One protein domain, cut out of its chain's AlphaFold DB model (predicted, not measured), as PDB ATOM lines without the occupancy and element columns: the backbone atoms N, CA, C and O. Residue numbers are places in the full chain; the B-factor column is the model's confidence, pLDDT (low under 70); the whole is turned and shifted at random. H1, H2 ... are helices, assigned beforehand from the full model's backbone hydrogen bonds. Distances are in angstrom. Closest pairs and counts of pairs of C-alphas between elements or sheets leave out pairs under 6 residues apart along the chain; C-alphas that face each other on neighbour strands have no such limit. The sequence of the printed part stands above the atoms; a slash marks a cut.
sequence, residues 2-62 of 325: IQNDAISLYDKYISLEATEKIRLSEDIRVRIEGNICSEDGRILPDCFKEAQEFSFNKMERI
ATOM      1  N   ILE A   2     113.357 198.803 150.922       78.25
ATOM      2  CA  ILE A   2     113.909 197.811 151.872       78.25
ATOM      3  C   ILE A   2     114.377 196.509 151.199       78.25
ATOM      4  O   ILE A   2     115.454 196.014 151.502       78.25
ATOM      5  N   GLN A   3     113.613 195.977 150.240       79.44
ATOM      6  CA  GLN A   3     114.008 194.765 149.516       79.44
ATOM      7  C   GLN A   3     115.240 194.935 148.629       79.44
ATOM      8  O   GLN A   3     116.085 194.050 148.592       79.44
ATOM      9  N   ASN A   4     115.379 196.083 147.972       81.00
ATOM     10  CA  ASN A   4     116.562 196.361 147.164       81.00
ATOM     11  C   ASN A   4     117.790 196.585 148.061       81.00
ATOM     12  O   ASN A   4     118.881 196.164 147.697       81.00
ATOM     13  N   ASP A   5     117.602 197.192 149.237       83.00
ATOM     14  CA  ASP A   5     118.673 197.401 150.217       83.00
ATOM     15  C   ASP A   5     119.164 196.057 150.787       83.00
ATOM     16  O   ASP A   5     120.367 195.818 150.860       83.00
ATOM     17  N   ALA A   6     118.243 195.145 151.118       84.25
ATOM     18  CA  ALA A   6     118.577 193.801 151.586       84.25
ATOM     19  C   ALA A   6     119.320 192.982 150.516       84.25
ATOM     20  O   ALA A   6     120.342 192.370 150.817       84.25
ATOM     21  N   ILE A   7     118.859 193.019 149.261       85.00
ATOM     22  CA  ILE A   7     119.550 192.355 148.144       85.00
ATOM     23  C   ILE A   7     120.947 192.960 147.946       85.00
ATOM     24  O   ILE A   7     121.919 192.222 147.850       85.00
ATOM     25  N   SER A   8     121.085 194.289 147.998       86.44
ATOM     26  CA  SER A   8     122.392 194.946 147.877       86.44
ATOM     27  C   SER A   8     123.367 194.558 148.992       86.44
ATOM     28  O   SER A   8     124.563 194.439 148.727       86.44
ATOM     29  N   LEU A   9     122.896 194.391 150.232       87.06
ATOM     30  CA  LEU A   9     123.732 193.924 151.345       87.06
ATOM     31  C   LEU A   9     124.136 192.459 151.162       87.06
ATOM     32  O   LEU A   9     125.296 192.114 151.389       87.06
ATOM     33  N   TYR A  10     123.200 191.618 150.718       87.31
ATOM     34  CA  TYR A  10     123.473 190.220 150.413       87.31
ATOM     35  C   TYR A  10     124.522 190.094 149.297       87.31
ATOM     36  O   TYR A  10     125.534 189.423 149.491       87.31
ATOM     37  N   ASP A  11     124.352 190.803 148.182       88.06
ATOM     38  CA  ASP A  11     125.274 190.762 147.041       88.06
ATOM     39  C   ASP A  11     126.672 191.278 147.399       88.06
ATOM     40  O   ASP A  11     127.673 190.779 146.885       88.06
ATOM     41  N   LYS A  12     126.756 192.260 148.303       87.94
ATOM     42  CA  LYS A  12     128.030 192.870 148.700       87.94
ATOM     43  C   LYS A  12     128.815 192.043 149.720       87.94
ATOM     44  O   LYS A  12     130.043 192.020 149.638       87.94
ATOM     45  N   TYR A  13     128.132 191.399 150.670       87.25
ATOM     46  CA  TYR A  13     128.775 190.805 151.852       87.25
ATOM     47  C   TYR A  13     128.515 189.310 152.053       87.25
ATOM     48  O   TYR A  13     129.269 188.669 152.783       87.25
ATOM     49  N   ILE A  14     127.468 188.734 151.458       87.50
ATOM     50  CA  ILE A  14     127.008 187.371 151.786       87.50
ATOM     51  C   ILE A  14     127.079 186.431 150.588       87.50
ATOM     52  O   ILE A  14     127.429 185.269 150.780       87.50
ATOM     53  N   SER A  15     126.804 186.910 149.373       85.25
ATOM     54  CA  SER A  15     126.868 186.124 148.136       85.25
ATOM     55  C   SER A  15     128.206 185.389 147.980       85.25
ATOM     56  O   SER A  15     129.256 185.854 148.425       85.25
ATOM     57  N   LEU A  16     128.191 184.220 147.331       82.19
ATOM     58  CA  LEU A  16     129.421 183.477 147.014       82.19
ATOM     59  C   LEU A  16     130.339 184.269 146.069       82.19
ATOM     60  O   LEU A  16     131.556 184.080 146.087       82.19
ATOM     61  N   GLU A  17     129.749 185.174 145.289       82.69
ATOM     62  CA  GLU A  17     130.426 186.042 144.323       82.69
ATOM     63  C   GLU A  17     130.765 187.428 144.902       82.69
ATOM     64  O   GLU A  17     131.310 188.278 144.198       82.69
ATOM     65  N   ALA A  18     130.465 187.670 146.184       85.44
ATOM     66  CA  ALA A  18     130.713 188.950 146.834       85.44
ATOM     67  C   ALA A  18     132.216 189.279 146.911       85.44
ATOM     68  O   ALA A  18     133.034 188.465 147.348       85.44
ATOM     69  N   THR A  19     132.577 190.513 146.547       77.38
ATOM     70  CA  THR A  19     133.964 191.008 146.613       77.38
ATOM     71  C   THR A  19     134.431 191.273 148.043       77.38
ATOM     72  O   THR A  19     135.617 191.153 148.326       77.38
ATOM     73  N   GLU A  20     133.509 191.612 148.948       80.81
ATOM     74  CA  GLU A  20     133.760 191.855 150.377       80.81
ATOM     75  C   GLU A  20     133.111 190.743 151.229       80.81
ATOM     76  O   GLU A  20     132.504 191.006 152.267       80.81
ATOM     77  N   LYS A  21     133.177 189.483 150.767       82.88
ATOM     78  CA  LYS A  21     132.437 188.372 151.384       82.88
ATOM     79  C   LYS A  21     132.838 188.113 152.840       82.88
ATOM     80  O   LYS A  21     134.006 187.906 153.172       82.88
ATOM     81  N   ILE A  22     131.837 188.004 153.703       84.06
ATOM     82  CA  ILE A  22     131.977 187.486 155.059       84.06
ATOM     83  C   ILE A  22     131.962 185.957 154.956       84.06
ATOM     84  O   ILE A  22     131.066 185.371 154.347       84.06
ATOM     85  N   ARG A  23     132.962 185.290 155.544       81.44
ATOM     86  CA  ARG A  23     133.080 183.820 155.548       81.44
ATOM     87  C   ARG A  23     132.062 183.180 156.505       81.44
ATOM     88  O   ARG A  23     132.429 182.690 157.568       81.44
ATOM     89  N   LEU A  24     130.784 183.248 156.149       85.06
ATOM     90  CA  LEU A  24     129.679 182.606 156.862       85.06
ATOM     91  C   LEU A  24     129.611 181.116 156.508       85.06
ATOM     92  O   LEU A  24     129.983 180.724 155.399       85.06
ATOM     93  N   SER A  25     129.097 180.291 157.426       85.94
ATOM     94  CA  SER A  25     128.763 178.904 157.097       85.94
ATOM     95  C   SER A  25     127.614 178.853 156.093       85.94
ATOM     96  O   SER A  25     126.764 179.750 156.045       85.94
ATOM     97  N   GLU A  26     127.565 177.779 155.310       83.06
ATOM     98  CA  GLU A  26     126.533 177.614 154.286       83.06
ATOM     99  C   GLU A  26     125.122 177.592 154.892       83.06
ATOM    100  O   GLU A  26     124.200 178.199 154.355       83.06
ATOM    101  N   ASP A  27     124.976 177.021 156.089       86.06
ATOM    102  CA  ASP A  27     123.713 177.018 156.827       86.06
ATOM    103  C   ASP A  27     123.199 178.431 157.153       86.06
ATOM    104  O   ASP A  27     121.993 178.675 157.109       86.06
ATOM    105  N   ILE A  28     124.098 179.367 157.495       85.06
ATOM    106  CA  ILE A  28     123.729 180.762 157.785       85.06
ATOM    107  C   ILE A  28     123.328 181.465 156.486       85.06
ATOM    108  O   ILE A  28     122.308 182.151 156.449       85.06
ATOM    109  N   ARG A  29     124.085 181.258 155.403       87.12
ATOM    110  CA  ARG A  29     123.804 181.842 154.083       87.12
ATOM    111  C   ARG A  29     122.415 181.446 153.574       87.12
ATOM    112  O   ARG A  29     121.623 182.324 153.240       87.12
ATOM    113  N   VAL A  30     122.088 180.153 153.623       86.56
ATOM    114  CA  VAL A  30     120.788 179.615 153.186       86.56
ATOM    115  C   VAL A  30     119.630 180.176 154.021       86.56
ATOM    116  O   VAL A  30     118.574 180.505 153.476       86.56
ATOM    117  N   ARG A  31     119.809 180.341 155.340       85.50
ATOM    118  CA  ARG A  31     118.790 180.981 156.194       85.50
ATOM    119  C   ARG A  31     118.567 182.444 155.820       85.50
ATOM    120  O   ARG A  31     117.421 182.883 155.749       85.50
ATOM    121  N   ILE A  32     119.637 183.184 155.547       86.81
ATOM    122  CA  ILE A  32     119.558 184.587 155.130       86.81
ATOM    123  C   ILE A  32     118.859 184.706 153.767       86.81
ATOM    124  O   ILE A  32     117.966 185.539 153.620       86.81
ATOM    125  N   GLU A  33     119.171 183.832 152.809       85.12
ATOM    126  CA  GLU A  33     118.477 183.772 151.514       85.12
ATOM    127  C   GLU A  33     116.974 183.523 151.676       85.12
ATOM    128  O   GLU A  33     116.167 184.254 151.101       85.12
ATOM    129  N   GLY A  34     116.579 182.555 152.510       82.19
ATOM    130  CA  GLY A  34     115.165 182.281 152.792       82.19
ATOM    131  C   GLY A  34     114.435 183.461 153.448       82.19
ATOM    132  O   GLY A  34     113.269 183.730 153.140       82.19
ATOM    133  N   ASN A  35     115.134 184.213 154.303       82.44
ATOM    134  CA  ASN A  35     114.592 185.381 155.000       82.44
ATOM    135  C   ASN A  35     114.471 186.630 154.104       82.44
ATOM    136  O   ASN A  35     113.666 187.516 154.401       82.44
ATOM    137  N   ILE A  36     115.264 186.717 153.029       81.56
ATOM    138  CA  ILE A  36     115.225 187.812 152.041       81.56
ATOM    139  C   ILE A  36     114.257 187.484 150.892       81.56
ATOM    140  O   ILE A  36     113.564 188.375 150.395       81.56
ATOM    141  N   CYS A  37     114.169 186.212 150.497       73.56
ATOM    142  CA  CYS A  37     113.386 185.718 149.360       73.56
ATOM    143  C   CYS A  37     112.103 184.981 149.790       73.56
ATOM    144  O   CYS A  37     111.757 183.944 149.226       73.56
ATOM    145  N   SER A  38     111.382 185.491 150.793       69.75
ATOM    146  CA  SER A  38     110.115 184.888 151.231       69.75
ATOM    147  C   SER A  38     109.008 185.035 150.171       69.75
ATOM    148  O   SER A  38     108.840 186.110 149.592       69.75
ATOM    149  N   GLU A  39     108.213 183.978 149.952       63.69
ATOM    150  CA  GLU A  39     107.147 183.911 148.925       63.69
ATOM    151  C   GLU A  39     106.090 185.029 149.056       63.69
ATOM    152  O   GLU A  39     105.518 185.471 148.060       63.69
ATOM    153  N   ASP A  40     105.890 185.552 150.269       66.31
ATOM    154  CA  ASP A  40     104.951 186.640 150.574       66.31
ATOM    155  C   ASP A  40     105.509 188.054 150.288       66.31
ATOM    156  O   ASP A  40     104.837 189.057 150.550       66.31
ATOM    157  N   GLY A  41     106.756 188.166 149.808       65.38
ATOM    158  CA  GLY A  41     107.433 189.442 149.535       65.38
ATOM    159  C   GLY A  41     107.771 190.265 150.786       65.38
ATOM    160  O   GLY A  41     108.067 191.458 150.685       65.38
ATOM    161  N   ARG A  42     107.702 189.656 151.976       70.25
ATOM    162  CA  ARG A  42     108.014 190.290 153.265       70.25
ATOM    163  C   ARG A  42     109.404 189.880 153.729       70.25
ATOM    164  O   ARG A  42     109.672 188.695 153.855       70.25
ATOM    165  N   ILE A  43     110.242 190.862 154.037       77.31
ATOM    166  CA  ILE A  43     111.567 190.639 154.623       77.31
ATOM    167  C   ILE A  43     111.441 190.695 156.137       77.31
ATOM    168  O   ILE A  43     110.855 191.635 156.682       77.31
ATOM    169  N   LEU A  44     111.988 189.690 156.814       74.38
ATOM    170  CA  LEU A  44     112.046 189.682 158.270       74.38
ATOM    171  C   LEU A  44     113.027 190.763 158.763       74.38
ATOM    172  O   LEU A  44     114.137 190.842 158.235       74.38
ATOM    173  N   PRO A  45     112.673 191.569 159.783       77.62
ATOM    174  CA  PRO A  45     113.571 192.593 160.329       77.62
ATOM    175  C   PRO A  45     114.940 192.045 160.761       77.62
ATOM    176  O   PRO A  45     115.954 192.704 160.568       77.62
ATOM    177  N   ASP A  46     114.974 190.802 161.247       83.19
ATOM    178  CA  ASP A  46     116.186 190.134 161.735       83.19
ATOM    179  C   ASP A  46     116.900 189.297 160.655       83.19
ATOM    180  O   ASP A  46     117.727 188.446 160.977       83.19
ATOM    181  N   CYS A  47     116.600 189.514 159.367       84.81
ATOM    182  CA  CYS A  47     117.116 188.695 158.261       84.81
ATOM    183  C   CYS A  47     118.650 188.590 158.201       84.81
ATOM    184  O   CYS A  47     119.146 187.590 157.695       84.81
ATOM    185  N   PHE A  48     119.389 189.558 158.756       89.81
ATOM    186  CA  PHE A  48     120.859 189.557 158.819       89.81
ATOM    187  C   PHE A  48     121.434 189.368 160.225       89.81
ATOM    188  O   PHE A  48     122.655 189.401 160.385       89.81
ATOM    189  N   LYS A  49     120.595 189.174 161.248       87.75
ATOM    190  CA  LYS A  49     121.034 189.151 162.649       87.75
ATOM    191  C   LYS A  49     122.119 188.102 162.901       87.75
ATOM    192  O   LYS A  49     123.134 188.408 163.512       87.75
ATOM    193  N   GLU A  50     121.963 186.903 162.343       85.75
ATOM    194  CA  GLU A  50     122.966 185.837 162.470       85.75
ATOM    195  C   GLU A  50     124.319 186.213 161.831       85.75
ATOM    196  O   GLU A  50     125.375 185.930 162.395       85.75
ATOM    197  N   ALA A  51     124.315 186.900 160.681       87.12
ATOM    198  CA  ALA A  51     125.544 187.379 160.040       87.12
ATOM    199  C   ALA A  51     126.202 188.536 160.811       87.12
ATOM    200  O   ALA A  51     127.435 188.626 160.860       87.12
ATOM    201  N   GLN A  52     125.394 189.402 161.430       89.94
ATOM    202  CA  GLN A  52     125.867 190.475 162.305       89.94
ATOM    203  C   GLN A  52     126.511 189.905 163.568       89.94
ATOM    204  O   GLN A  52     127.637 190.275 163.890       89.94
ATOM    205  N   GLU A  53     125.846 188.963 164.240       88.81
ATOM    206  CA  GLU A  53     126.376 188.274 165.419       88.81
ATOM    207  C   GLU A  53     127.666 187.523 165.086       88.81
ATOM    208  O   GLU A  53     128.642 187.617 165.830       88.81
ATOM    209  N   PHE A  54     127.728 186.827 163.948       87.38
ATOM    210  CA  PHE A  54     128.960 186.175 163.497       87.38
ATOM    211  C   PHE A  54     130.103 187.182 163.313       87.38
ATOM    212  O   PHE A  54     131.203 186.980 163.834       87.38
ATOM    213  N   SER A  55     129.842 188.280 162.602       86.50
ATOM    214  CA  SER A  55     130.836 189.329 162.355       86.50
ATOM    215  C   SER A  55     131.297 189.986 163.651       86.50
ATOM    216  O   SER A  55     132.497 190.165 163.847       86.50
ATOM    217  N   PHE A  56     130.369 190.286 164.560       85.06
ATOM    218  CA  PHE A  56     130.672 190.864 165.864       85.06
ATOM    219  C   PHE A  56     131.540 189.928 166.703       85.06
ATOM    220  O   PHE A  56     132.604 190.337 167.149       85.06
ATOM    221  N   ASN A  57     131.159 188.654 166.833       82.12
ATOM    222  CA  ASN A  57     131.950 187.656 167.559       82.12
ATOM    223  C   ASN A  57     133.351 187.488 166.953       82.12
ATOM    224  O   ASN A  57     134.335 187.307 167.670       82.12
ATOM    225  N   LYS A  58     133.468 187.551 165.619       80.94
ATOM    226  CA  LYS A  58     134.767 187.505 164.941       80.94
ATOM    227  C   LYS A  58     135.604 188.747 165.253       80.94
ATOM    228  O   LYS A  58     136.780 188.604 165.576       80.94
ATOM    229  N   MET A  59     135.012 189.940 165.199       79.56
ATOM    230  CA  MET A  59     135.684 191.185 165.579       79.56
ATOM    231  C   MET A  59     136.106 191.167 167.048       79.56
ATOM    232  O   MET A  59     137.252 191.486 167.328       79.56
ATOM    233  N   GLU A  60     135.247 190.723 167.964       78.19
ATOM    234  CA  GLU A  60     135.547 190.622 169.397       78.19
ATOM    235  C   GLU A  60     136.728 189.679 169.666       78.19
ATOM    236  O   GLU A  60     137.615 190.003 170.451       78.19
ATOM    237  N   ARG A  61     136.812 188.549 168.948       75.56
ATOM    238  CA  ARG A  61     137.968 187.639 169.020       75.56
ATOM    239  C   ARG A  61     139.255 188.263 168.484       75.56
ATOM    240  O   ARG A  61     140.323 187.987 169.021       75.56
ATOM    241  N   ILE A  62     139.171 189.067 167.423       76.56
ATOM    242  CA  ILE A  62     140.335 189.709 166.788       76.56
ATOM    243  C   ILE A  62     140.748 190.986 167.539       76.56
ATOM    244  O   ILE A  62     141.909 191.387 167.486       76.56
TER     245      ILE A  62
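Overview. This is residues 2 to 62 of the 325 residues of the protein "RGS domain-containing protein" of Trichoplax adhaerens (UniProt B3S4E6). The longest helix, H3, begins near H2 and sticks out from the rest with residues 56 to 62; H1 and H2 run side by side, opposite ways, and meet loosely. The printed part has 61 residues with three named helices, H1, H2, H3 in chain order, and no named strand: all helix. It is compact, radius of gyration of the C-alphas 11.6 A, and elongated, 39 by 22 by 20 A.

Arrangement. H3, residues 49 to 62, is close to but not clearly touching H2, residues 26 to 36; their closest C-alphas, of Ile 28 and Glu 50, are 6.9 A apart. They run opposite ways at a steep tilt of 42 degrees. H1, residues 2 to 13, and H2 form a helical hairpin, opposite ways at a shallow tilt of 20 degrees. They only just touch, with 3 pairs of C-alphas within 8 A, H1 with residues 3 to 7 alone; the closest are Ala 6 and Ile 36, 6.9 A. H1 and H3 are apart. In H1, H2 and H3 every O i to N i+4 pair is within hydrogen-bond range.

Along the chain. H3 is 19.7 A long, ending at C-alpha 62 (140.335, 189.709, 166.788); H1 is 16.4 A, from C-alpha 2 (113.909, 197.811, 151.872); H2 is 15.4 A.

Size, cuts and confidence. The farthest C-alphas, of Asp 40 and Ile 62, are 39.0 A apart. Both links are long, 12 residues each. The printed part has no cut. Residues 38 to 41 have pLDDT under 70.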